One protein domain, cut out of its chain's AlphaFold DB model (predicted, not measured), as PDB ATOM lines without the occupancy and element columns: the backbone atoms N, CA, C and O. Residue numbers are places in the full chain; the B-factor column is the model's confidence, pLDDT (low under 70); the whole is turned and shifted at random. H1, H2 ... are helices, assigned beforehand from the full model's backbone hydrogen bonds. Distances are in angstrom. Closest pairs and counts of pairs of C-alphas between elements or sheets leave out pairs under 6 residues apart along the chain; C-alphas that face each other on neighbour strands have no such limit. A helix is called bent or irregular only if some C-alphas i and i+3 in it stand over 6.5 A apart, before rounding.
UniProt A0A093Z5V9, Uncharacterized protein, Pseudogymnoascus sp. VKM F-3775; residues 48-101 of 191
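This is residues 48 to 101 of the 191 residues of an uncharacterized protein of Pseudogymnoascus sp. VKM F-3775 (UniProt A0A093Z5V9). Three separate helices are strung along an open chain like the pieces of a wide, flat frame, with no core between them: H1 makes one arm, the short H2 lies low between the arms, and H3 makes the other arm. The chain steps across from H1 to H2 at residues 63 to 67 and turns a corner between H2 and H3 at residues 78 to 81, and no helix touches another. The printed part has 54 residues with three named helices, in the order H1, H2, H3, and no named strand; its class is all helix. The whole is extended, with a radius of gyration of the C-alphas of 19.1 A, and flat, with spans of 52 by 35 by 10 A.

Begin at Lys 48, the first residue of H1, which holds residues 48 to 62. After it, five residues, 63 to 67, make a tight link to H2, residues 68 to 77; H1 and H2 are apart, with no C-alpha of the one within 8 A of the other. Go on through the four residues 78 to 81, again a tight link, and you reach H3, residues 82 to 99. H2 and H3 are apart by the same measure. H1 and H3 are apart too. Residues 48 to 65, 67 to 73 and 75 to 101 stand free: within 10 A of their C-alphas there is no C-alpha 8 or more residues away along the chain. In the backbones of H1, H2 and H3, every O i to N i+4 pair is within hydrogen-bond range.

Find C-alpha 48 at (40.370, -15.209, 0.637); from there H1 runs 20.7 A to C-alpha 62 at (21.787, -11.999, -7.963). Look next at Ala 68, where H2 begins, and read on to its last residue, Glu 77. H3, the longest helix with 18 residues, begins at C-alpha 82 at (-2.375, -1.549, -24.088) and runs 25.6 A to C-alpha 99 at (16.014, -7.217, -41.010). None of the three helices is bent or irregular.

The two C-alphas farthest apart are those of Lys 48 and Val 83, at 53.6 A. From the first to the last printed C-alpha, Lys 48 to Lys 101, it is 53.1 A. The printed part has no cut, and neither link is long. Look at the B-factor column for the model's confidence: the mean pLDDT of the printed part is 79.4, and it is under 70 in residues 63 to 64, 79 to 80 and 96 to 101.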
ATOM      1  N   LYS A  48      40.910 -16.558   0.411       87.44
ATOM      2  CA  LYS A  48      40.370 -15.209   0.637       87.44
ATOM      3  C   LYS A  48      40.061 -14.516  -0.687       87.44
ATOM      4  O   LYS A  48      39.006 -13.896  -0.810       87.44
ATOM      5  N   GLU A  49      40.936 -14.664  -1.675       86.38
ATOM      6  CA  GLU A  49      40.747 -14.118  -3.022       86.38
ATOM      7  C   GLU A  49      39.572 -14.793  -3.738       86.38
ATOM      8  O   GLU A  49      38.684 -14.112  -4.255       86.38
ATOM      9  N   LEU A  50      39.482 -16.123  -3.668       90.88
ATOM     10  CA  LEU A  50      38.350 -16.893  -4.181       90.88
ATOM     11  C   LEU A  50      37.042 -16.505  -3.487       90.88
ATOM     12  O   LEU A  50      36.021 -16.340  -4.156       90.88
ATOM     13  N   ALA A  51      37.047 -16.312  -2.166       91.06
ATOM     14  CA  ALA A  51      35.865 -15.860  -1.437       91.06
ATOM     15  C   ALA A  51      35.433 -14.445  -1.860       91.06
ATOM     16  O   ALA A  51      34.238 -14.198  -2.051       91.06
ATOM     17  N   ALA A  52      36.381 -13.524  -2.053       91.75
ATOM     18  CA  ALA A  52      36.099 -12.178  -2.543       91.75
ATOM     19  C   ALA A  52      35.502 -12.215  -3.959       91.75
ATOM     20  O   ALA A  52      34.445 -11.624  -4.203       91.75
ATOM     21  N   LEU A  53      36.105 -12.989  -4.863       92.38
ATOM     22  CA  LEU A  53      35.614 -13.172  -6.227       92.38
ATOM     23  C   LEU A  53      34.219 -13.813  -6.246       92.38
ATOM     24  O   LEU A  53      33.336 -13.380  -6.987       92.38
ATOM     25  N   THR A  54      33.981 -14.794  -5.374       92.50
ATOM     26  CA  THR A  54      32.681 -15.462  -5.223       92.50
ATOM     27  C   THR A  54      31.603 -14.490  -4.749       92.50
ATOM     28  O   THR A  54      30.494 -14.505  -5.286       92.50
ATOM     29  N   ARG A  55      31.906 -13.597  -3.795       92.44
ATOM     30  CA  ARG A  55      30.968 -12.550  -3.349       92.44
ATOM     31  C   ARG A  55      30.623 -11.586  -4.477       92.44
ATOM     32  O   ARG A  55      29.447 -11.297  -4.683       92.44
ATOM     33  N   VAL A  56      31.622 -11.128  -5.233       90.31
ATOM     34  CA  VAL A  56      31.412 -10.225  -6.375       90.31
ATOM     35  C   VAL A  56      30.568 -10.897  -7.456       90.31
ATOM     36  O   VAL A  56      29.599 -10.301  -7.919       90.31
ATOM     37  N   ASN A  57      30.871 -12.144  -7.821       92.00
ATOM     38  CA  ASN A  57      30.094 -12.893  -8.812       92.00
ATOM     39  C   ASN A  57      28.671 -13.182  -8.334       92.00
ATOM     40  O   ASN A  57      27.721 -12.997  -9.086       92.00
ATOM     41  N   THR A  58      28.497 -13.561  -7.068       90.56
ATOM     42  CA  THR A  58      27.167 -13.764  -6.481       90.56
ATOM     43  C   THR A  58      26.365 -12.470  -6.507       90.56
ATOM     44  O   THR A  58      25.197 -12.493  -6.886       90.56
ATOM     45  N   ARG A  59      26.992 -11.336  -6.170       87.25
ATOM     46  CA  ARG A  59      26.364 -10.018  -6.283       87.25
ATOM     47  C   ARG A  59      26.011  -9.714  -7.733       87.25
ATOM     48  O   ARG A  59      24.874  -9.368  -7.977       87.25
ATOM     49  N   LYS A  60      26.901  -9.895  -8.708       87.88
ATOM     50  CA  LYS A  60      26.578  -9.653 -10.128       87.88
ATOM     51  C   LYS A  60      25.434 -10.541 -10.635       87.88
ATOM     52  O   LYS A  60      24.543 -10.045 -11.312       87.88
ATOM     53  N   ASN A  61      25.420 -11.817 -10.257       85.31
ATOM     54  CA  ASN A  61      24.405 -12.773 -10.701       85.31
ATOM     55  C   ASN A  61      23.042 -12.549 -10.032       85.31
ATOM     56  O   ASN A  61      22.013 -12.780 -10.657       85.31
ATOM     57  N   LYS A  62      23.021 -12.129  -8.759       85.25
ATOM     58  CA  LYS A  62      21.787 -11.999  -7.963       85.25
ATOM     59  C   LYS A  62      21.305 -10.562  -7.770       85.25
ATOM     60  O   LYS A  62      20.128 -10.376  -7.515       85.25
ATOM     61  N   ALA A  63      22.157  -9.546  -7.902       69.81
ATOM     62  CA  ALA A  63      21.758  -8.143  -7.727       69.81
ATOM     63  C   ALA A  63      20.865  -7.622  -8.864       69.81
ATOM     64  O   ALA A  63      20.284  -6.556  -8.723       69.81
ATOM     65  N   GLY A  64      20.744  -8.357  -9.974       68.94
ATOM     66  CA  GLY A  64      19.731  -8.096 -11.000       68.94
ATOM     67  C   GLY A  64      18.404  -8.827 -10.766       68.94
ATOM     68  O   GLY A  64      17.447  -8.589 -11.500       68.94
ATOM     69  N   ALA A  65      18.330  -9.729  -9.781       75.88
ATOM     70  CA  ALA A  65      17.100 -10.438  -9.458       75.88
ATOM     71  C   ALA A  65      16.233  -9.546  -8.563       75.88
ATOM     72  O   ALA A  65      16.449  -9.466  -7.355       75.88
ATOM     73  N   LEU A  66      15.259  -8.872  -9.173       78.81
ATOM     74  CA  LEU A  66      14.218  -8.164  -8.435       78.81
ATOM     75  C   LEU A  66      13.378  -9.180  -7.655       78.81
ATOM     76  O   LEU A  66      13.025 -10.243  -8.177       78.81
ATOM     77  N   GLY A  67      13.046  -8.850  -6.408       82.50
ATOM     78  CA  GLY A  67      12.097  -9.648  -5.639       82.50
ATOM     79  C   GLY A  67      10.727  -9.651  -6.319       82.50
ATOM     80  O   GLY A  67      10.355  -8.676  -6.968       82.50
ATOM     81  N   ALA A  68       9.943 -10.720  -6.159       81.12
ATOM     82  CA  ALA A  68       8.625 -10.828  -6.799       81.12
ATOM     83  C   ALA A  68       7.724  -9.613  -6.502       81.12
ATOM     84  O   ALA A  68       7.066  -9.099  -7.400       81.12
ATOM     85  N   MET A  69       7.756  -9.107  -5.267       83.56
ATOM     86  CA  MET A  69       7.010  -7.912  -4.860       83.56
ATOM     87  C   MET A  69       7.495  -6.633  -5.548       83.56
ATOM     88  O   MET A  69       6.679  -5.822  -5.963       83.56
ATOM     89  N   GLU A  70       8.806  -6.463  -5.698       85.25
ATOM     90  CA  GLU A  70       9.407  -5.303  -6.363       85.25
ATOM     91  C   GLU A  70       9.129  -5.324  -7.872       85.25
ATOM     92  O   GLU A  70       8.802  -4.301  -8.469       85.25
ATOM     93  N   LEU A  71       9.166  -6.512  -8.482       82.75
ATOM     94  CA  LEU A  71       8.770  -6.715  -9.872       82.75
ATOM     95  C   LEU A  71       7.289  -6.368 -10.073       82.75
ATOM     96  O   LEU A  71       6.960  -5.640 -11.009       82.75
ATOM     97  N   LEU A  72       6.406  -6.854  -9.195       83.06
ATOM     98  CA  LEU A  72       4.976  -6.545  -9.248       83.06
ATOM     99  C   LEU A  72       4.699  -5.056  -9.024       83.06
ATOM    100  O   LEU A  72       3.888  -4.496  -9.752       83.06
ATOM    101  N   ALA A  73       5.388  -4.404  -8.085       85.06
ATOM    102  CA  ALA A  73       5.265  -2.966  -7.853       85.06
ATOM    103  C   ALA A  73       5.685  -2.165  -9.091       85.06
ATOM    104  O   ALA A  73       4.923  -1.335  -9.577       85.06
ATOM    105  N   ARG A  74       6.834  -2.502  -9.689       81.62
ATOM    106  CA  ARG A  74       7.300  -1.865 -10.925       81.62
ATOM    107  C   ARG A  74       6.313  -2.057 -12.079       81.62
ATOM    108  O   ARG A  74       6.080  -1.132 -12.844       81.62
ATOM    109  N   LYS A  75       5.709  -3.245 -12.191       79.31
ATOM    110  CA  LYS A  75       4.671  -3.539 -13.194       79.31
ATOM    111  C   LYS A  75       3.335  -2.856 -12.908       79.31
ATOM    112  O   LYS A  75       2.586  -2.612 -13.844       79.31
ATOM    113  N   ALA A  76       3.026  -2.569 -11.648       79.50
ATOM    114  CA  ALA A  76       1.832  -1.823 -11.263       79.50
ATOM    115  C   ALA A  76       1.990  -0.313 -11.515       79.50
ATOM    116  O   ALA A  76       1.012   0.358 -11.846       79.50
ATOM    117  N   GLU A  77       3.210   0.213 -11.382       73.81
ATOM    118  CA  GLU A  77       3.564   1.592 -11.743       73.81
ATOM    119  C   GLU A  77       3.662   1.790 -13.262       73.81
ATOM    120  O   GLU A  77       3.303   2.852 -13.773       73.81
ATOM    121  N   GLU A  78       4.081   0.755 -13.994       73.25
ATOM    122  CA  GLU A  78       4.103   0.702 -15.458       73.25
ATOM    123  C   GLU A  78       2.671   0.566 -16.005       73.25
ATOM    124  O   GLU A  78       2.224  -0.490 -16.456       73.25
ATOM    125  N   LYS A  79       1.913   1.666 -15.945       66.94
ATOM    126  CA  LYS A  79       0.619   1.817 -16.620       66.94
ATOM    127  C   LYS A  79       0.830   2.022 -18.118       66.94
ATOM    128  O   LYS A  79       0.529   3.084 -18.659       66.94
ATOM    129  N   ASP A  80       1.363   1.006 -18.783       68.94
ATOM    130  CA  ASP A  80       1.465   1.011 -20.235       68.94
ATOM    131  C   ASP A  80       0.066   0.957 -20.847       68.94
ATOM    132  O   ASP A  80      -0.720   0.044 -20.575       68.94
ATOM    133  N   ASP A  81      -0.236   1.921 -21.716       75.25
ATOM    134  CA  ASP A  81      -1.436   1.871 -22.541       75.25
ATOM    135  C   ASP A  81      -1.368   0.601 -23.419       75.25
ATOM    136  O   ASP A  81      -0.400   0.410 -24.172       75.25
ATOM    137  N   PRO A  82      -2.368  -0.299 -23.335       74.38
ATOM    138  CA  PRO A  82      -2.375  -1.549 -24.088       74.38
ATOM    139  C   PRO A  82      -2.208  -1.337 -25.600       74.38
ATOM    140  O   PRO A  82      -1.610  -2.184 -26.271       74.38
ATOM    141  N   VAL A  83      -2.668  -0.200 -26.136       80.31
ATOM    142  CA  VAL A  83      -2.525   0.151 -27.555       80.31
ATOM    143  C   VAL A  83      -1.072   0.468 -27.902       80.31
ATOM    144  O   VAL A  83      -0.567   0.001 -28.924       80.31
ATOM    145  N   LEU A  84      -0.369   1.216 -27.047       79.12
ATOM    146  CA  LEU A  84       1.058   1.505 -27.212       79.12
ATOM    147  C   LEU A  84       1.892   0.225 -27.115       79.12
ATOM    148  O   LEU A  84       2.718  -0.031 -27.990       79.12
ATOM    149  N   ARG A  85       1.613  -0.641 -26.136       77.62
ATOM    150  CA  ARG A  85       2.283  -1.945 -26.012       77.62
ATOM    151  C   ARG A  85       2.097  -2.810 -27.261       77.62
ATOM    152  O   ARG A  85       3.050  -3.434 -27.726       77.62
ATOM    153  N   GLN A  86       0.889  -2.843 -27.828       80.06
ATOM    154  CA  GLN A  86       0.620  -3.581 -29.062       80.06
ATOM    155  C   GLN A  86       1.355  -2.980 -30.268       80.06
ATOM    156  O   GLN A  86       1.856  -3.733 -31.105       80.06
ATOM    157  N   ARG A  87       1.456  -1.647 -30.355       84.06
ATOM    158  CA  ARG A  87       2.225  -0.962 -31.406       84.06
ATOM    159  C   ARG A  87       3.712  -1.282 -31.313       84.06
ATOM    160  O   ARG A  87       4.268  -1.723 -32.310       84.06
ATOM    161  N   PHE A  88       4.317  -1.189 -30.130       80.44
ATOM    162  CA  PHE A  88       5.725  -1.553 -29.936       80.44
ATOM    163  C   PHE A  88       5.996  -3.023 -30.267       80.44
ATOM    164  O   PHE A  88       6.979  -3.341 -30.933       80.44
ATOM    165  N   LEU A  89       5.104  -3.932 -29.861       79.88
ATOM    166  CA  LEU A  89       5.210  -5.341 -30.241       79.88
ATOM    167  C   LEU A  89       5.148  -5.512 -31.761       79.88
ATOM    168  O   LEU A  89       5.991  -6.201 -32.329       79.88
ATOM    169  N   LYS A  90       4.194  -4.857 -32.427       84.56
ATOM    170  CA  LYS A  90       4.068  -4.904 -33.886       84.56
ATOM    171  C   LYS A  90       5.315  -4.353 -34.583       84.56
ATOM    172  O   LYS A  90       5.816  -4.991 -35.499       84.56
ATOM    173  N   GLU A  91       5.854  -3.233 -34.115       78.94
ATOM    174  CA  GLU A  91       7.057  -2.614 -34.674       78.94
ATOM    175  C   GLU A  91       8.289  -3.520 -34.563       78.94
ATOM    176  O   GLU A  91       9.040  -3.627 -35.527       78.94
ATOM    177  N   VAL A  92       8.470  -4.241 -33.451       79.56
ATOM    178  CA  VAL A  92       9.581  -5.202 -33.290       79.56
ATOM    179  C   VAL A  92       9.448  -6.398 -34.241       79.56
ATOM    180  O   VAL A  92      10.451  -6.883 -34.775       79.56
ATOM    181  N   PHE A  93       8.227  -6.889 -34.467       78.12
ATOM    182  CA  PHE A  93       7.977  -7.958 -35.437       78.12
ATOM    183  C   PHE A  93       8.202  -7.471 -36.873       78.12
ATOM    184  O   PHE A  93       8.960  -8.104 -37.610       78.12
ATOM    185  N   ASP A  94       7.660  -6.307 -37.230       75.81
ATOM    186  CA  ASP A  94       7.860  -5.677 -38.537       75.81
ATOM    187  C   ASP A  94       9.352  -5.349 -38.777       75.81
ATOM    188  O   ASP A  94       9.862  -5.497 -39.891       75.81
ATOM    189  N   GLU A  95      10.098  -4.944 -37.742       72.00
ATOM    190  CA  GLU A  95      11.545  -4.712 -37.813       72.00
ATOM    191  C   GLU A  95      12.319  -6.023 -38.009       72.00
ATOM    192  O   GLU A  95      13.256  -6.068 -38.812       72.00
ATOM    193  N   LYS A  96      11.920  -7.118 -37.348       64.62
ATOM    194  CA  LYS A  96      12.504  -8.444 -37.596       64.62
ATOM    195  C   LYS A  96      12.231  -8.947 -39.009       64.62
ATOM    196  O   LYS A  96      13.133  -9.525 -39.618       64.62
ATOM    197  N   GLU A  97      11.043  -8.709 -39.553       63.91
ATOM    198  CA  GLU A  97      10.717  -9.056 -40.939       63.91
ATOM    199  C   GLU A  97      11.515  -8.216 -41.943       63.91
ATOM    200  O   GLU A  97      11.973  -8.730 -42.967       63.91
ATOM    201  N   LYS A  98      11.765  -6.938 -41.632       61.62
ATOM    202  CA  LYS A  98      12.605  -6.052 -42.451       61.62
ATOM    203  C   LYS A  98      14.092  -6.412 -42.369       61.62
ATOM    204  O   LYS A  98      14.758  -6.446 -43.401       61.62
ATOM    205  N   LYS A  99      14.616  -6.763 -41.187       58.81
ATOM    206  CA  LYS A  99      16.014  -7.217 -41.010       58.81
ATOM    207  C   LYS A  99      16.252  -8.666 -41.452       58.81
ATOM    208  O   LYS A  99      17.402  -9.069 -41.622       58.81
ATOM    209  N   GLY A 100      15.194  -9.443 -41.686       56.44
ATOM    210  CA  GLY A 100      15.263 -10.809 -42.213       56.44
ATOM    211  C   GLY A 100      15.541 -10.909 -43.718       56.44
ATOM    212  O   GLY A 100      15.897 -11.986 -44.188       56.44
ATOM    213  N   LYS A 101      15.430  -9.812 -44.480       57.03
ATOM    214  CA  LYS A 101      15.551  -9.830 -45.952       57.03
ATOM    215  C   LYS A 101      16.979  -9.692 -46.503       57.03
ATOM    216  O   LYS A 101      17.150  -9.739 -47.714       57.03
TER     217      LYS A 101